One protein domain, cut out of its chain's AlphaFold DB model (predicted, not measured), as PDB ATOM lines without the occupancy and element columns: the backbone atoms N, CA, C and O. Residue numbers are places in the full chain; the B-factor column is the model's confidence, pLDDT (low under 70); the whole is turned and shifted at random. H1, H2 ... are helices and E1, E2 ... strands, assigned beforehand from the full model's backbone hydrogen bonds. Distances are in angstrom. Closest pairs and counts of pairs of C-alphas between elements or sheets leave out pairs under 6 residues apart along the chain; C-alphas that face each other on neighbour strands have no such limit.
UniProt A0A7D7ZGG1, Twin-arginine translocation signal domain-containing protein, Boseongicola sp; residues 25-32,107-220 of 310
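This is residues 25 to 32 and 107 to 220 of the 310 residues of the protein "Twin-arginine translocation signal domain-containing protein" of Boseongicola sp (UniProt A0A7D7ZGG1). A twisted, all-parallel sheet of five strands, E3 E2 E4 E1 E5, runs through the middle, with the long helix H1 over one face towards the E3 side and the short helix H2 over the other. H3, H4, H5 and H6 gather round the E1 and E5 end, H3 and H4 as a small helical hairpin. The printed part has 122 residues, with six named helices and five named strands in the order E1 E2 H1 E3 H2 E4 H3 H4 H5 H6 E5, of mixed class. It is compact, with a radius of gyration of the C-alphas of 14.3 A and spans of 38 by 29 by 28 A.

E3, residues 141 to 147, is an edge strand beside E2, residues 108 to 114, with N 110 and O 142 2.8 A apart, within hydrogen-bond range. E4, residues 168 to 172, is the next neighbour, with N 113 and O 168 at 2.9 A. E1, residues 25 to 28, follows, with N 26 and O 169 at 2.8 A. E5, residues 216 to 219, is the other edge strand, with N 25 and O 216 at 2.8 A. H1, residues 121 to 137, is on the sheet at a height of 7.5 A; its closest C-alphas to E3 are those of Ala 130 and Ile 143, 5.4 A. E2, H1 and E3 form a strand-helix-strand unit, two parallel neighbour strands joined through a helix, with a right-handed crossover. H2, residues 157 to 162, is on the opposite face at a height of 8.5 A, slantwise to E4 at 41 degrees on the local plane. E3, H2 and E4 form a split unit, with E2 between its strands, also right-handed. H3, residues 173 to 178, and H4, residues 181 to 187, touch as a hairpin, closest at C-alphas 174 and 184, 5.2 A, at a shallow tilt of 18 degrees, opposite ways. H6, residues 201 to 213, only grazes the sheet; C-alphas 206 and 217, its closest to E5, are 5.5 A apart. H5, residues 193 to 198, is not on the sheet; it is close to H6 but not clearly touching, with C-alphas 196 and 202 closest at 6.1 A. Every O i to N i+4 pair is within hydrogen-bond range in H2, H5 and H6, against 11 of 13 in H1, 0 of 2 in H3 and 0 of 3 in H4; O i to N i+3 pairs are within range in 2 of 3 in H3 and 4 of 4 in H4.

E1 begins at C-alpha 25 (-44.809, -47.234, -17.629), and E5 ends at C-alpha 219 (-45.216, -52.229, -23.165). H1 is 25.6 A long, E2 19.6 A, E3 18.5 A and H6 17.6 A.

The C-alphas farthest apart, of Lys 107 and Ser 190, are 41.5 A apart. Residues 33 to 106 are not printed, and C-alphas 32 and 107 are 40.1 A apart across the cut. Of the links that are printed whole, none is long. The mean pLDDT of the printed part is 84.2; residues 25 to 32 and 187 to 190 are under 70.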
ATOM      1  N   THR A  25     -43.752 -47.912 -16.870       52.47
ATOM      2  CA  THR A  25     -44.809 -47.234 -17.629       52.47
ATOM      3  C   THR A  25     -45.287 -48.077 -18.796       52.47
ATOM      4  O   THR A  25     -44.523 -48.779 -19.453       52.47
ATOM      5  N   VAL A  26     -46.590 -47.995 -19.032       55.81
ATOM      6  CA  VAL A  26     -47.332 -48.623 -20.109       55.81
ATOM      7  C   VAL A  26     -47.947 -47.501 -20.944       55.81
ATOM      8  O   VAL A  26     -48.631 -46.634 -20.399       55.81
ATOM      9  N   VAL A  27     -47.679 -47.481 -22.250       56.91
ATOM     10  CA  VAL A  27     -47.981 -46.319 -23.101       56.91
ATOM     11  C   VAL A  27     -48.976 -46.656 -24.207       56.91
ATOM     12  O   VAL A  27     -48.817 -47.649 -24.906       56.91
ATOM     13  N   LEU A  28     -49.977 -45.803 -24.412       43.16
ATOM     14  CA  LEU A  28     -50.936 -45.960 -25.507       43.16
ATOM     15  C   LEU A  28     -50.446 -45.387 -26.847       43.16
ATOM     16  O   LEU A  28     -49.845 -44.309 -26.868       43.16
ATOM     17  N   PHE A  29     -50.813 -46.034 -27.962       43.34
ATOM     18  CA  PHE A  29     -50.532 -45.562 -29.321       43.34
ATOM     19  C   PHE A  29     -51.740 -45.646 -30.252       43.34
ATOM     20  O   PHE A  29     -52.430 -46.663 -30.275       43.34
ATOM     21  N   GLY A  30     -51.909 -44.648 -31.120       30.53
ATOM     22  CA  GLY A  30     -52.932 -44.694 -32.153       30.53
ATOM     23  C   GLY A  30     -52.434 -44.610 -33.606       30.53
ATOM     24  O   GLY A  30     -51.716 -43.673 -33.929       30.53
ATOM     25  N   CYS A  31     -52.826 -45.563 -34.472       33.91
ATOM     26  CA  CYS A  31     -52.767 -45.465 -35.943       33.91
ATOM     27  C   CYS A  31     -53.663 -46.513 -36.670       33.91
ATOM     28  O   CYS A  31     -53.437 -47.707 -36.487       33.91
ATOM     29  N   PRO A  32     -54.571 -46.127 -37.597       32.00
ATOM     30  CA  PRO A  32     -55.312 -47.052 -38.469       32.00
ATOM     31  C   PRO A  32     -54.733 -47.197 -39.906       32.00
ATOM     32  O   PRO A  32     -54.153 -46.270 -40.469       32.00
ATOM     33  N   LYS A 107     -47.466 -60.588  -0.017       78.94
ATOM     34  CA  LYS A 107     -47.297 -60.384  -1.465       78.94
ATOM     35  C   LYS A 107     -46.629 -59.035  -1.722       78.94
ATOM     36  O   LYS A 107     -47.047 -58.017  -1.163       78.94
ATOM     37  N   ARG A 108     -45.575 -59.015  -2.537       88.88
ATOM     38  CA  ARG A 108     -44.932 -57.755  -2.909       88.88
ATOM     39  C   ARG A 108     -45.889 -56.997  -3.812       88.88
ATOM     40  O   ARG A 108     -46.140 -57.415  -4.939       88.88
ATOM     41  N   LYS A 109     -46.422 -55.895  -3.298       92.38
ATOM     42  CA  LYS A 109     -47.400 -55.081  -4.009       92.38
ATOM     43  C   LYS A 109     -46.729 -54.012  -4.854       92.38
ATOM     44  O   LYS A 109     -45.828 -53.326  -4.374       92.38
ATOM     45  N   LEU A 110     -47.195 -53.872  -6.089       93.62
ATOM     46  CA  LEU A 110     -46.851 -52.784  -6.994       93.62
ATOM     47  C   LEU A 110     -48.082 -51.900  -7.183       93.62
ATOM     48  O   LEU A 110     -49.132 -52.374  -7.618       93.62
ATOM     49  N   CYS A 111     -47.942 -50.619  -6.860       93.94
ATOM     50  CA  CYS A 111     -49.000 -49.630  -6.987       93.94
ATOM     51  C   CYS A 111     -49.157 -49.220  -8.455       93.94
ATOM     52  O   CYS A 111     -48.245 -48.629  -9.038       93.94
ATOM     53  N   TYR A 112     -50.316 -49.517  -9.037       92.56
ATOM     54  CA  TYR A 112     -50.663 -49.209 -10.418       92.56
ATOM     55  C   TYR A 112     -51.669 -48.062 -10.495       92.56
ATOM     56  O   TYR A 112     -52.727 -48.112  -9.868       92.56
ATOM     57  N   ILE A 113     -51.370 -47.070 -11.326       91.38
ATOM     58  CA  ILE A 113     -52.284 -45.983 -11.690       91.38
ATOM     59  C   ILE A 113     -52.581 -46.000 -13.187       91.38
ATOM     60  O   ILE A 113     -51.772 -46.464 -13.994       91.38
ATOM     61  N   ALA A 114     -53.732 -45.458 -13.574       88.50
ATOM     62  CA  ALA A 114     -54.068 -45.245 -14.976       88.50
ATOM     63  C   ALA A 114     -54.575 -43.825 -15.234       88.50
ATOM     64  O   ALA A 114     -55.216 -43.212 -14.391       88.50
ATOM     65  N   PHE A 115     -54.356 -43.321 -16.446       82.62
ATOM     66  CA  PHE A 115     -54.889 -42.022 -16.872       82.62
ATOM     67  C   PHE A 115     -56.425 -41.992 -17.005       82.62
ATOM     68  O   PHE A 115     -57.008 -40.911 -17.061       82.62
ATOM     69  N   ILE A 116     -57.073 -43.161 -17.080       83.62
ATOM     70  CA  ILE A 116     -58.531 -43.342 -17.109       83.62
ATOM     71  C   ILE A 116     -58.923 -44.477 -16.149       83.62
ATOM     72  O   ILE A 116     -58.181 -45.444 -15.961       83.62
ATOM     73  N   ASN A 117     -60.116 -44.362 -15.561       83.81
ATOM     74  CA  ASN A 117     -60.695 -45.333 -14.635       83.81
ATOM     75  C   ASN A 117     -60.822 -46.750 -15.234       83.81
ATOM     76  O   ASN A 117     -61.095 -46.945 -16.424       83.81
ATOM     77  N   ARG A 118     -60.682 -47.758 -14.364       84.69
ATOM     78  CA  ARG A 118     -60.649 -49.193 -14.707       84.69
ATOM     79  C   ARG A 118     -61.914 -49.726 -15.392       84.69
ATOM     80  O   ARG A 118     -61.839 -50.714 -16.108       84.69
ATOM     81  N   ASN A 119     -63.067 -49.092 -15.198       84.25
ATOM     82  CA  ASN A 119     -64.351 -49.530 -15.763       84.25
ATOM     83  C   ASN A 119     -64.525 -49.226 -17.268       84.25
ATOM     84  O   ASN A 119     -65.606 -49.438 -17.810       84.25
ATOM     85  N   THR A 120     -63.481 -48.739 -17.932       83.94
ATOM     86  CA  THR A 120     -63.459 -48.411 -19.364       83.94
ATOM     87  C   THR A 120     -62.654 -49.444 -20.157       83.94
ATOM     88  O   THR A 120     -61.975 -50.305 -19.586       83.94
ATOM     89  N   VAL A 121     -62.645 -49.345 -21.491       82.62
ATOM     90  CA  VAL A 121     -61.768 -50.168 -22.344       82.62
ATOM     91  C   VAL A 121     -60.288 -50.043 -21.954       82.62
ATOM     92  O   VAL A 121     -59.526 -51.001 -22.095       82.62
ATOM     93  N   TRP A 122     -59.899 -48.896 -21.391       81.12
ATOM     94  CA  TRP A 122     -58.541 -48.576 -20.955       81.12
ATOM     95  C   TRP A 122     -58.127 -49.278 -19.656       81.12
ATOM     96  O   TRP A 122     -56.937 -49.314 -19.341       81.12
ATOM     97  N   GLY A 123     -59.077 -49.866 -18.922       82.69
ATOM     98  CA  GLY A 123     -58.806 -50.696 -17.746       82.69
ATOM     99  C   GLY A 123     -58.453 -52.148 -18.070       82.69
ATOM    100  O   GLY A 123     -57.766 -52.798 -17.288       82.69
ATOM    101  N   LYS A 124     -58.829 -52.657 -19.250       85.50
ATOM    102  CA  LYS A 124     -58.543 -54.048 -19.652       85.50
ATOM    103  C   LYS A 124     -57.046 -54.401 -19.667       85.50
ATOM    104  O   LYS A 124     -56.710 -55.511 -19.255       85.50
ATOM    105  N   PRO A 125     -56.127 -53.509 -20.097       87.12
ATOM    106  CA  PRO A 125     -54.692 -53.762 -19.989       87.12
ATOM    107  C   PRO A 125     -54.215 -54.024 -18.558       87.12
ATOM    108  O   PRO A 125     -53.311 -54.835 -18.374       87.12
ATOM    109  N   TYR A 126     -54.824 -53.384 -17.552       90.19
ATOM    110  CA  TYR A 126     -54.526 -53.679 -16.150       90.19
ATOM    111  C   TYR A 126     -54.954 -55.102 -15.788       90.19
ATOM    112  O   TYR A 126     -54.144 -55.843 -15.242       90.19
ATOM    113  N   ASP A 127     -56.190 -55.499 -16.116       90.00
ATOM    114  CA  ASP A 127     -56.707 -56.825 -15.752       90.00
ATOM    115  C   ASP A 127     -55.830 -57.940 -16.341       90.00
ATOM    116  O   ASP A 127     -55.494 -58.904 -15.653       90.00
ATOM    117  N   PHE A 128     -55.407 -57.769 -17.598       90.19
ATOM    118  CA  PHE A 128     -54.476 -58.683 -18.255       90.19
ATOM    119  C   PHE A 128     -53.108 -58.714 -17.561       90.19
ATOM    120  O   PHE A 128     -52.605 -59.790 -17.242       90.19
ATOM    121  N   LEU A 129     -52.508 -57.545 -17.307       91.81
ATOM    122  CA  LEU A 129     -51.182 -57.453 -16.696       91.81
ATOM    123  C   LEU A 129     -51.171 -58.036 -15.276       91.81
ATOM    124  O   LEU A 129     -50.258 -58.778 -14.932       91.81
ATOM    125  N   ALA A 130     -52.186 -57.730 -14.466       92.62
ATOM    126  CA  ALA A 130     -52.310 -58.230 -13.102       92.62
ATOM    127  C   ALA A 130     -52.456 -59.759 -13.069       92.62
ATOM    128  O   ALA A 130     -51.764 -60.417 -12.293       92.62
ATOM    129  N   ALA A 131     -53.296 -60.327 -13.944       93.00
ATOM    130  CA  ALA A 131     -53.468 -61.775 -14.046       93.00
ATOM    131  C   ALA A 131     -52.179 -62.481 -14.494       93.00
ATOM    132  O   ALA A 131     -51.814 -63.518 -13.940       93.00
ATOM    133  N   GLU A 132     -51.469 -61.915 -15.470       93.94
ATOM    134  CA  GLU A 132     -50.235 -62.512 -15.976       93.94
ATOM    135  C   GLU A 132     -49.090 -62.419 -14.958       93.94
ATOM    136  O   GLU A 132     -48.318 -63.367 -14.809       93.94
ATOM    137  N   VAL A 133     -49.011 -61.326 -14.192       93.50
ATOM    138  CA  VAL A 133     -48.029 -61.194 -13.107       93.50
ATOM    139  C   VAL A 133     -48.309 -62.170 -11.969       93.50
ATOM    140  O   VAL A 133     -47.368 -62.820 -11.515       93.50
ATOM    141  N   ASP A 134     -49.558 -62.342 -11.535       92.12
ATOM    142  CA  ASP A 134     -49.897 -63.334 -10.502       92.12
ATOM    143  C   ASP A 134     -49.559 -64.759 -10.985       92.12
ATOM    144  O   ASP A 134     -48.884 -65.513 -10.280       92.12
ATOM    145  N   ARG A 135     -49.892 -65.084 -12.246       94.06
ATOM    146  CA  ARG A 135     -49.593 -66.383 -12.868       94.06
ATOM    147  C   ARG A 135     -48.093 -66.670 -12.972       94.06
ATOM    148  O   ARG A 135     -47.669 -67.781 -12.662       94.06
ATOM    149  N   ILE A 136     -47.293 -65.712 -13.451       93.88
ATOM    150  CA  ILE A 136     -45.843 -65.890 -13.645       93.88
ATOM    151  C   ILE A 136     -45.102 -65.889 -12.306       93.88
ATOM    152  O   ILE A 136     -44.149 -66.648 -12.136       93.88
ATOM    153  N   SER A 137     -45.522 -65.044 -11.362       92.44
ATOM    154  CA  SER A 137     -44.867 -64.924 -10.054       92.44
ATOM    155  C   SER A 137     -45.271 -66.012  -9.059       92.44
ATOM    156  O   SER A 137     -44.723 -66.049  -7.964       92.44
ATOM    157  N   GLY A 138     -46.240 -66.872  -9.394       90.31
ATOM    158  CA  GLY A 138     -46.780 -67.852  -8.449       90.31
ATOM    159  C   GLY A 138     -47.460 -67.203  -7.237       90.31
ATOM    160  O   GLY A 138     -47.547 -67.824  -6.181       90.31
ATOM    161  N   GLY A 139     -47.918 -65.955  -7.381       86.81
ATOM    162  CA  GLY A 139     -48.528 -65.162  -6.316       86.81
ATOM    163  C   GLY A 139     -47.556 -64.354  -5.447       86.81
ATOM    164  O   GLY A 139     -48.024 -63.690  -4.524       86.81
ATOM    165  N   ASP A 140     -46.248 -64.360  -5.728       89.50
ATOM    166  CA  ASP A 140     -45.255 -63.571  -4.976       89.50
ATOM    167  C   ASP A 140     -45.366 -62.058  -5.238       89.50
ATOM    168  O   ASP A 140     -45.013 -61.237  -4.380       89.50
ATOM    169  N   LEU A 141     -45.854 -61.678  -6.424       92.44
ATOM    170  CA  LEU A 141     -46.076 -60.296  -6.840       92.44
ATOM    171  C   LEU A 141     -47.564 -60.046  -7.078       92.44
ATOM    172  O   LEU A 141     -48.244 -60.821  -7.746       92.44
ATOM    173  N   GLU A 142     -48.048 -58.916  -6.577       93.38
ATOM    174  CA  GLU A 142     -49.415 -58.447  -6.777       93.38
ATOM    175  C   GLU A 142     -49.381 -57.034  -7.357       93.38
ATOM    176  O   GLU A 142     -48.657 -56.169  -6.865       93.38
ATOM    177  N   ILE A 143     -50.172 -56.784  -8.399       93.69
ATOM    178  CA  ILE A 143     -50.406 -55.427  -8.888       93.69
ATOM    179  C   ILE A 143     -51.707 -54.932  -8.269       93.69
ATOM    180  O   ILE A 143     -52.760 -55.530  -8.477       93.69
ATOM    181  N   GLU A 144     -51.630 -53.828  -7.533       92.50
ATOM    182  CA  GLU A 144     -52.780 -53.177  -6.915       92.50
ATOM    183  C   GLU A 144     -53.178 -51.949  -7.736       92.50
ATOM    184  O   GLU A 144     -52.394 -51.010  -7.876       92.50
ATOM    185  N   TYR A 145     -54.398 -51.939  -8.281       91.94
ATOM    186  CA  TYR A 145     -54.961 -50.747  -8.919       91.94
ATOM    187  C   TYR A 145     -55.313 -49.708  -7.853       91.94
ATOM    188  O   TYR A 145     -56.320 -49.846  -7.160       91.94
ATOM    189  N   VAL A 146     -54.495 -48.665  -7.742       91.12
ATOM    190  CA  VAL A 146     -54.686 -47.596  -6.756       91.12
ATOM    191  C   VAL A 146     -55.736 -46.593  -7.222       91.12
ATOM    192  O   VAL A 146     -56.489 -46.074  -6.404       91.12
ATOM    193  N   GLY A 147     -55.822 -46.335  -8.528       87.31
ATOM    194  CA  GLY A 147     -56.827 -45.425  -9.065       87.31
ATOM    195  C   GLY A 147     -56.574 -44.966 -10.491       87.31
ATOM    196  O   GLY A 147     -55.540 -45.264 -11.098       87.31
ATOM    197  N   GLY A 148     -57.568 -44.261 -11.022       85.75
ATOM    198  CA  GLY A 148     -57.547 -43.681 -12.350       85.75
ATOM    199  C   GLY A 148     -57.338 -42.167 -12.298       85.75
ATOM    200  O   GLY A 148     -56.594 -41.631 -11.475       85.75
ATOM    201  N   SER A 149     -58.086 -41.468 -13.153       82.94
ATOM    202  CA  SER A 149     -58.127 -40.001 -13.220       82.94
ATOM    203  C   SER A 149     -58.646 -39.318 -11.945       82.94
ATOM    204  O   SER A 149     -58.505 -38.108 -11.801       82.94
ATOM    205  N   ASP A 150     -59.279 -40.072 -11.048       83.69
ATOM    206  CA  ASP A 150     -59.767 -39.628  -9.741       83.69
ATOM    207  C   ASP A 150     -58.663 -39.526  -8.677       83.69
ATOM    208  O   ASP A 150     -58.797 -38.754  -7.729       83.69
ATOM    209  N   VAL A 151     -57.568 -40.277  -8.841       87.31
ATOM    210  CA  VAL A 151     -56.418 -40.267  -7.923       87.31
ATOM    211  C   VAL A 151     -55.307 -39.348  -8.415       87.31
ATOM    212  O   VAL A 151     -54.671 -38.667  -7.611       87.31
ATOM    213  N   ILE A 152     -55.061 -39.315  -9.725       86.00
ATOM    214  CA  ILE A 152     -54.024 -38.470 -10.314       86.00
ATOM    215  C   ILE A 152     -54.443 -37.959 -11.689       86.00
ATOM    216  O   ILE A 152     -54.934 -38.708 -12.536       86.00
ATOM    217  N   GLY A 153     -54.214 -36.667 -11.926       84.38
ATOM    218  CA  GLY A 153     -54.413 -36.069 -13.237       84.38
ATOM    219  C   GLY A 153     -53.516 -36.739 -14.278       84.38
ATOM    220  O   GLY A 153     -52.338 -36.991 -14.033       84.38
ATOM    221  N   GLY A 154     -54.052 -37.004 -15.472       81.56
ATOM    222  CA  GLY A 154     -53.289 -37.671 -16.535       81.56
ATOM    223  C   GLY A 154     -51.970 -36.960 -16.882       81.56
ATOM    224  O   GLY A 154     -50.979 -37.626 -17.165       81.56
ATOM    225  N   PHE A 155     -51.938 -35.626 -16.796       85.88
ATOM    226  CA  PHE A 155     -50.737 -34.819 -17.042       85.88
ATOM    227  C   PHE A 155     -49.725 -34.834 -15.884       85.88
ATOM    228  O   PHE A 155     -48.552 -34.553 -16.114       85.88
ATOM    229  N   ASP A 156     -50.142 -35.216 -14.674       87.50
ATOM    230  CA  ASP A 156     -49.278 -35.302 -13.488       87.50
ATOM    231  C   ASP A 156     -48.646 -36.697 -13.332       87.50
ATOM    232  O   ASP A 156     -47.598 -36.859 -12.699       87.50
ATOM    233  N   ALA A 157     -49.252 -37.724 -13.941       85.50
ATOM    234  CA  ALA A 157     -48.778 -39.106 -13.880       85.50
ATOM    235  C   ALA A 157     -47.300 -39.298 -14.308       85.50
ATOM    236  O   ALA A 157     -46.597 -40.062 -13.635       85.50
ATOM    237  N   PRO A 158     -46.776 -38.613 -15.351       88.00
ATOM    238  CA  PRO A 158     -45.358 -38.681 -15.718       88.00
ATOM    239  C   PRO A 158     -44.384 -38.256 -14.613       88.00
ATOM    240  O   PRO A 158     -43.300 -38.834 -14.495       88.00
ATOM    241  N   GLU A 159     -44.731 -37.242 -13.819       90.00
ATOM    242  CA  GLU A 159     -43.904 -36.788 -12.693       90.00
ATOM    243  C   GLU A 159     -44.066 -37.711 -11.483       90.00
ATOM    244  O   GLU A 159     -43.085 -38.044 -10.817       90.00
ATOM    245  N   ALA A 160     -45.279 -38.197 -11.214       89.94
ATOM    246  CA  ALA A 160     -45.519 -39.091 -10.084       89.94
ATOM    247  C   ALA A 160     -44.750 -40.420 -10.195       89.94
ATOM    248  O   ALA A 160     -44.194 -40.890  -9.198       89.94
ATOM    249  N   ILE A 161     -44.647 -41.002 -11.396       91.69
ATOM    250  CA  ILE A 161     -43.838 -42.214 -11.615       91.69
ATOM    251  C   ILE A 161     -42.344 -41.911 -11.578       91.69
ATOM    252  O   ILE A 161     -41.591 -42.645 -10.939       91.69
ATOM    253  N   ALA A 162     -41.904 -40.817 -12.207       90.62
ATOM    254  CA  ALA A 162     -40.497 -40.418 -12.165       90.62
ATOM    255  C   ALA A 162     -40.013 -40.207 -10.718       90.62
ATOM    256  O   ALA A 162     -38.896 -40.597 -10.376       90.62
ATOM    257  N   ASN A 163     -40.884 -39.708  -9.835       91.19
ATOM    258  CA  ASN A 163     -40.603 -39.523  -8.409       91.19
ATOM    259  C   ASN A 163     -40.846 -40.775  -7.541       91.19
ATOM    260  O   ASN A 163     -40.525 -40.764  -6.355       91.19
ATOM    261  N   GLY A 164     -41.353 -41.880  -8.103       90.50
ATOM    262  CA  GLY A 164     -41.586 -43.135  -7.373       90.50
ATOM    263  C   GLY A 164     -42.746 -43.084  -6.370       90.50
ATOM    264  O   GLY A 164     -42.740 -43.830  -5.383       90.50
ATOM    265  N   VAL A 165     -43.717 -42.193  -6.607       92.06
ATOM    266  CA  VAL A 165     -44.981 -42.129  -5.853       92.06
ATOM    267  C   VAL A 165     -45.812 -43.386  -6.122       92.06
ATOM    268  O   VAL A 165     -46.355 -43.971  -5.189       92.06
ATOM    269  N   PHE A 166     -45.840 -43.827  -7.382       93.12
ATOM    270  CA  PHE A 166     -46.439 -45.085  -7.827       93.12
ATOM    271  C   PHE A 166     -45.389 -45.928  -8.562       93.12
ATOM    272  O   PHE A 166     -44.390 -45.392  -9.050       93.12
ATOM    273  N   ASP A 167     -45.611 -47.239  -8.641       93.12
ATOM    274  CA  ASP A 167     -44.665 -48.171  -9.263       93.12
ATOM    275  C   ASP A 167     -44.948 -48.333 -10.763       93.12
ATOM    276  O   ASP A 167     -44.022 -48.362 -11.571       93.12
ATOM    277  N   ILE A 168     -46.226 -48.409 -11.157       93.38
ATOM    278  CA  ILE A 168     -46.648 -48.597 -12.551       93.38
ATOM    279  C   ILE A 168     -47.656 -47.514 -12.952       93.38
ATOM    280  O   ILE A 168     -48.641 -47.295 -12.251       93.38
ATOM    281  N   SER A 169     -47.462 -46.880 -14.113       91.00
ATOM    282  CA  SER A 169     -48.489 -46.038 -14.744       91.00
ATOM    283  C   SER A 169     -48.865 -46.532 -16.123       91.00
ATOM    284  O   SER A 169     -48.001 -46.798 -16.956       91.00
ATOM    285  N   HIS A 170     -50.163 -46.593 -16.388       90.06
ATOM    286  CA  HIS A 170     -50.694 -46.633 -17.738       90.06
ATOM    287  C   HIS A 170     -51.144 -45.237 -18.141       90.06
ATOM    288  O   HIS A 170     -52.052 -44.671 -17.534       90.06
ATOM    289  N   SER A 171     -50.512 -44.674 -19.167       86.00
ATOM    290  CA  SER A 171     -50.771 -43.305 -19.602       86.00
ATOM    291  C   SER A 171     -50.733 -43.171 -21.121       86.00
ATOM    292  O   SER A 171     -50.111 -43.961 -21.834       86.00
ATOM    293  N   ALA A 172     -51.386 -42.128 -21.627       83.50
ATOM    294  CA  ALA A 172     -51.185 -41.692 -22.996       83.50
ATOM    295  C   ALA A 172     -49.760 -41.147 -23.153       83.50
ATOM    296  O   ALA A 172     -49.271 -40.385 -22.315       83.50
ATOM    297  N   ASN A 173     -49.112 -41.507 -24.258       82.38
ATOM    298  CA  ASN A 173     -47.757 -41.061 -24.567       82.38
ATOM    299  C   ASN A 173     -47.637 -39.532 -24.603       82.38
ATOM    300  O   ASN A 173     -46.695 -38.944 -24.091       82.38
ATOM    301  N   SER A 174     -48.654 -38.879 -25.161       83.88
ATOM    302  CA  SER A 174     -48.723 -37.428 -25.305       83.88
ATOM    303  C   SER A 174     -48.756 -36.672 -23.979       83.88
ATOM    304  O   SER A 174     -48.476 -35.480 -23.963       83.88
ATOM    305  N   TYR A 175     -49.062 -37.329 -22.857       87.12
ATOM    306  CA  TYR A 175     -49.042 -36.677 -21.543       87.12
ATOM    307  C   TYR A 175     -47.621 -36.501 -21.022       87.12
ATOM    308  O   TYR A 175     -47.368 -35.596 -20.233       87.12
ATOM    309  N   PHE A 176     -46.667 -37.271 -21.548       86.62
ATOM    310  CA  PHE A 176     -45.249 -37.059 -21.290       86.62
ATOM    311  C   PHE A 176     -44.688 -35.852 -22.044       86.62
ATOM    312  O   PHE A 176     -43.558 -35.473 -21.770       86.62
ATOM    313  N   ALA A 177     -45.436 -35.204 -22.944       85.06
ATOM    314  CA  ALA A 177     -44.919 -34.135 -23.800       85.06
ATOM    315  C   ALA A 177     -44.317 -32.947 -23.038       85.06
ATOM    316  O   ALA A 177     -43.299 -32.409 -23.463       85.06
ATOM    317  N   GLY A 178     -44.914 -32.554 -21.906       84.12
ATOM    318  CA  GLY A 178     -44.392 -31.454 -21.086       84.12
ATOM    319  C   GLY A 178     -43.047 -31.782 -20.426       84.12
ATOM    320  O   GLY A 178     -42.195 -30.913 -20.276       84.12
ATOM    321  N   ALA A 179     -42.847 -33.054 -20.081       83.69
ATOM    322  CA  ALA A 179     -41.652 -33.583 -19.429       83.69
ATOM    323  C   ALA A 179     -40.562 -34.023 -20.424       83.69
ATOM    324  O   ALA A 179     -39.368 -33.884 -20.171       83.69
ATOM    325  N   MET A 180     -40.990 -34.601 -21.539       86.31
ATOM    326  CA  MET A 180     -40.179 -35.212 -22.579       86.31
ATOM    327  C   MET A 180     -40.879 -34.976 -23.925       86.31
ATOM    328  O   MET A 180     -41.664 -35.818 -24.367       86.31
ATOM    329  N   PRO A 181     -40.608 -33.849 -24.611       84.44
ATOM    330  CA  PRO A 181     -41.275 -33.500 -25.870       84.44
ATOM    331  C   PRO A 181     -41.155 -34.574 -26.962       84.44
ATOM    332  O   PRO A 181     -42.085 -34.773 -27.740       84.44
ATOM    333  N   ALA A 182     -40.046 -35.326 -26.970       83.25
ATOM    334  CA  ALA A 182     -39.815 -36.454 -27.877       83.25
ATOM    335  C   ALA A 182     -40.832 -37.601 -27.714       83.25
ATOM    336  O   ALA A 182     -40.940 -38.454 -28.592       83.25
ATOM    337  N   SER A 183     -41.604 -37.626 -26.622       82.81
ATOM    338  CA  SER A 183     -42.668 -38.613 -26.438       82.81
ATOM    339  C   SER A 183     -43.698 -38.571 -27.551       82.81
ATOM    340  O   SER A 183     -44.035 -39.618 -28.094       82.81
ATOM    341  N   ILE A 184     -44.114 -37.389 -28.007       80.38
ATOM    342  CA  ILE A 184     -45.113 -37.260 -29.078       80.38
ATOM    343  C   ILE A 184     -44.653 -37.937 -30.381       80.38
ATOM    344  O   ILE A 184     -45.499 -38.429 -31.123       80.38
ATOM    345  N   SER A 185     -43.342 -38.039 -30.632       75.69
ATOM    346  CA  SER A 185     -42.780 -38.558 -31.886       75.69
ATOM    347  C   SER A 185     -43.166 -39.997 -32.199       75.69
ATOM    348  O   SER A 185     -43.258 -40.354 -33.370       75.69
ATOM    349  N   LEU A 186     -43.411 -40.825 -31.178       72.38
ATOM    350  CA  LEU A 186     -43.984 -42.138 -31.439       72.38
ATOM    351  C   LEU A 186     -45.406 -41.953 -31.977       72.38
ATOM    352  O   LEU A 186     -45.691 -42.399 -33.078       72.38
ATOM    353  N   ALA A 187     -46.275 -41.220 -31.280       64.75
ATOM    354  CA  ALA A 187     -47.698 -41.096 -31.616       64.75
ATOM    355  C   ALA A 187     -48.012 -40.399 -32.963       64.75
ATOM    356  O   ALA A 187     -49.176 -40.348 -33.357       64.75
ATOM    357  N   SER A 188     -47.009 -39.853 -33.656       57.88
ATOM    358  CA  SER A 188     -47.157 -39.010 -34.846       57.88
ATOM    359  C   SER A 188     -46.858 -39.721 -36.175       57.88
ATOM    360  O   SER A 188     -46.306 -39.090 -37.073       57.88
ATOM    361  N   GLY A 189     -47.162 -41.015 -36.314       63.41
ATOM    362  CA  GLY A 189     -46.834 -41.748 -37.540       63.41
ATOM    363  C   GLY A 189     -47.787 -42.881 -37.903       63.41
ATOM    364  O   GLY A 189     -48.393 -43.515 -37.039       63.41
ATOM    365  N   SER A 190     -47.835 -43.203 -39.198       65.19
ATOM    366  CA  SER A 190     -48.639 -44.301 -39.746       65.19
ATOM    367  C   SER A 190     -48.081 -45.722 -39.492       65.19
ATOM    368  O   SER A 190     -48.467 -46.660 -40.197       65.19
ATOM    369  N   ALA A 191     -47.086 -45.874 -38.615       73.12
ATOM    370  CA  ALA A 191     -46.345 -47.122 -38.436       73.12
ATOM    371  C   ALA A 191     -47.058 -48.064 -37.455       73.12
ATOM    372  O   ALA A 191     -47.522 -47.656 -36.390       73.12
ATOM    373  N   SER A 192     -47.123 -49.343 -37.807       79.06
ATOM    374  CA  SER A 192     -47.556 -50.412 -36.907       79.06
ATOM    375  C   SER A 192     -46.552 -50.621 -35.772       79.06
ATOM    376  O   SER A 192     -45.377 -50.257 -35.867       79.06
ATOM    377  N   LEU A 193     -46.998 -51.263 -34.689       80.31
ATOM    378  CA  LEU A 193     -46.122 -51.595 -33.566       80.31
ATOM    379  C   LEU A 193     -44.922 -52.453 -34.002       80.31
ATOM    380  O   LEU A 193     -43.819 -52.257 -33.497       80.31
ATOM    381  N   ASP A 194     -45.120 -53.376 -34.943       84.44
ATOM    382  CA  ASP A 194     -44.047 -54.239 -35.441       84.44
ATOM    383  C   ASP A 194     -43.040 -53.460 -36.293       84.44
ATOM    384  O   ASP A 194     -41.839 -53.673 -36.153       84.44
ATOM    385  N   GLU A 195     -43.494 -52.498 -37.101       85.31
ATOM    386  CA  GLU A 195     -42.605 -51.586 -37.834       85.31
ATOM    387  C   GLU A 195     -41.809 -50.687 -36.876       85.31
ATOM    388  O   GLU A 195     -40.600 -50.518 -37.046       85.31
ATOM    389  N   LEU A 196     -42.450 -50.159 -35.829       84.12
ATOM    390  CA  LEU A 196     -41.777 -49.346 -34.812       84.12
ATOM    391  C   LEU A 196     -40.721 -50.155 -34.049       84.12
ATOM    392  O   LEU A 196     -39.612 -49.662 -33.843       84.12
ATOM    393  N   LYS A 197     -41.029 -51.403 -33.680       86.12
ATOM    394  CA  LYS A 197     -40.057 -52.320 -33.071       86.12
ATOM    395  C   LYS A 197     -38.910 -52.632 -34.031       86.12
ATOM    396  O   LYS A 197     -37.755 -52.479 -33.654       86.12
ATOM    397  N   ALA A 198     -39.212 -53.006 -35.275       89.06
ATOM    398  CA  ALA A 198     -38.204 -53.348 -36.279       89.06
ATOM    399  C   ALA A 198     -37.281 -52.168 -36.623       89.06
ATOM    400  O   ALA A 198     -36.107 -52.371 -36.922       89.06
ATOM    401  N   SER A 199     -37.791 -50.934 -36.558       89.81
ATOM    402  CA  SER A 199     -37.000 -49.717 -36.776       89.81
ATOM    403  C   SER A 199     -36.076 -49.344 -35.607       89.81
ATOM    404  O   SER A 199     -35.235 -48.463 -35.765       89.81
ATOM    405  N   GLY A 200     -36.242 -49.964 -34.431       90.12
ATOM    406  CA  GLY A 200     -35.541 -49.589 -33.199       90.12
ATOM    407  C   GLY A 200     -36.099 -48.338 -32.506       90.12
ATOM    408  O   GLY A 200     -35.561 -47.916 -31.484       90.12
ATOM    409  N   ALA A 201     -37.186 -47.742 -33.011       88.31
ATOM    410  CA  ALA A 201     -37.787 -46.540 -32.428       88.31
ATOM    411  C   ALA A 201     -38.294 -46.765 -30.994       88.31
ATOM    412  O   ALA A 201     -38.186 -45.877 -30.150       88.31
ATOM    413  N   ILE A 202     -38.824 -47.959 -30.709       88.31
ATOM    414  CA  ILE A 202     -39.307 -48.313 -29.367       88.31
ATOM    415  C   ILE A 202     -38.156 -48.444 -28.374       88.31
ATOM    416  O   ILE A 202     -38.268 -47.944 -27.256       88.31
ATOM    417  N   ASP A 203     -37.050 -49.058 -28.788       91.12
ATOM    418  CA  ASP A 203     -35.868 -49.214 -27.941       91.12
ATOM    419  C   ASP A 203     -35.230 -47.850 -27.664       91.12
ATOM    420  O   ASP A 203     -34.996 -47.506 -26.509       91.12
ATOM    421  N   ALA A 204     -35.078 -47.011 -28.695       90.94
ATOM    422  CA  ALA A 204     -34.582 -45.644 -28.542       90.94
ATOM    423  C   ALA A 204     -35.464 -44.803 -27.601       90.94
ATOM    424  O   ALA A 204     -34.958 -44.047 -26.772       90.94
ATOM    425  N   TYR A 205     -36.788 -44.943 -27.698       88.94
ATOM    426  CA  TYR A 205     -37.713 -44.281 -26.784       88.94
ATOM    427  C   TYR A 205     -37.592 -44.811 -25.348       88.94
ATOM    428  O   TYR A 205     -37.590 -44.022 -24.404       88.94
ATOM    429  N   SER A 206     -37.469 -46.129 -25.173       90.81
ATOM    430  CA  SER A 206     -37.272 -46.757 -23.863       90.81
ATOM    431  C   SER A 206     -35.976 -46.275 -23.201       90.81
ATOM    432  O   SER A 206     -35.981 -45.921 -22.021       90.81
ATOM    433  N   ASP A 207     -34.890 -46.175 -23.969       92.75
ATOM    434  CA  ASP A 207     -33.603 -45.657 -23.501       92.75
ATOM    435  C   ASP A 207     -33.702 -44.184 -23.087       92.75
ATOM    436  O   ASP A 207     -33.209 -43.812 -22.021       92.75
ATOM    437  N   LEU A 208     -34.392 -43.349 -23.874       91.62
ATOM    438  CA  LEU A 208     -34.636 -41.945 -23.526       91.62
ATOM    439  C   LEU A 208     -35.461 -41.808 -22.245       91.62
ATOM    440  O   LEU A 208     -35.109 -41.020 -21.367       91.62
ATOM    441  N   LEU A 209     -36.531 -42.595 -22.114       90.19
ATOM    442  CA  LEU A 209     -37.388 -42.589 -20.933       90.19
ATOM    443  C   LEU A 209     -36.601 -43.011 -19.681       90.19
ATOM    444  O   LEU A 209     -36.704 -42.370 -18.632       90.19
ATOM    445  N   MET A 210     -35.750 -44.031 -19.802       92.69
ATOM    446  CA  MET A 210     -34.864 -44.454 -18.722       92.69
ATOM    447  C   MET A 210     -33.830 -43.372 -18.386       92.69
ATOM    448  O   MET A 210     -33.677 -43.012 -17.221       92.69
ATOM    449  N   GLN A 211     -33.148 -42.809 -19.384       92.88
ATOM    450  CA  GLN A 211     -32.083 -41.825 -19.181       92.88
ATOM    451  C   GLN A 211     -32.598 -40.517 -18.570       92.88
ATOM    452  O   GLN A 211     -31.952 -39.950 -17.692       92.88
ATOM    453  N   GLN A 212     -33.737 -40.017 -19.048       90.50
ATOM    454  CA  GLN A 212     -34.252 -38.708 -18.647       90.50
ATOM    455  C   GLN A 212     -35.133 -38.773 -17.401       90.50
ATOM    456  O   GLN A 212     -35.226 -37.789 -16.671       90.50
ATOM    457  N   ARG A 213     -35.811 -39.904 -17.169       89.81
ATOM    458  CA  ARG A 213     -36.867 -40.011 -16.150       89.81
ATOM    459  C   ARG A 213     -36.644 -41.152 -15.160       89.81
ATOM    460  O   ARG A 213     -37.331 -41.202 -14.143       89.81
ATOM    461  N   GLY A 214     -35.709 -42.063 -15.432       91.62
ATOM    462  CA  GLY A 214     -35.500 -43.262 -14.621       91.62
ATOM    463  C   GLY A 214     -36.699 -44.209 -14.650       91.62
ATOM    464  O   GLY A 214     -36.975 -44.864 -13.647       91.62
ATOM    465  N   VAL A 215     -37.449 -44.231 -15.757       92.00
ATOM    466  CA  VAL A 215     -38.676 -45.026 -15.915       92.00
ATOM    467  C   VAL A 215     -38.479 -46.059 -17.020       92.00
ATOM    468  O   VAL A 215     -38.008 -45.734 -18.105       92.00
ATOM    469  N   MET A 216     -38.858 -47.309 -16.756       93.00
ATOM    470  CA  MET A 216     -38.798 -48.394 -17.732       93.00
ATOM    471  C   MET A 216     -40.122 -48.521 -18.490       93.00
ATOM    472  O   MET A 216     -41.191 -48.601 -17.882       93.00
ATOM    473  N   LEU A 217     -40.056 -48.603 -19.820       91.19
ATOM    474  CA  LEU A 217     -41.211 -48.955 -20.642       91.19
ATOM    475  C   LEU A 217     -41.488 -50.464 -20.529       91.19
ATOM    476  O   LEU A 217     -40.645 -51.280 -20.887       91.19
ATOM    477  N   LEU A 218     -42.678 -50.841 -20.059       90.38
ATOM    478  CA  LEU A 218     -43.115 -52.241 -19.984       90.38
ATOM    479  C   LEU A 218     -43.765 -52.737 -21.274       90.38
ATOM    480  O   LEU A 218     -43.689 -53.920 -21.600       90.38
ATOM    481  N   GLY A 219     -44.467 -51.854 -21.977       86.19
ATOM    482  CA  GLY A 219     -45.216 -52.229 -23.165       86.19
ATOM    483  C   GLY A 219     -46.156 -51.136 -23.646       86.19
ATOM    484  O   GLY A 219     -46.328 -50.100 -23.001       86.19
ATOM    485  N   MET A 220     -46.770 -51.398 -24.800       83.88
ATOM    486  CA  MET A 220     -47.720 -50.492 -25.440       83.88
ATOM    487  C   MET A 220     -49.021 -51.214 -25.798       83.88
ATOM    488  O   MET A 220     -49.180 -51.678 -26.931       83.88
TER     489      MET A 220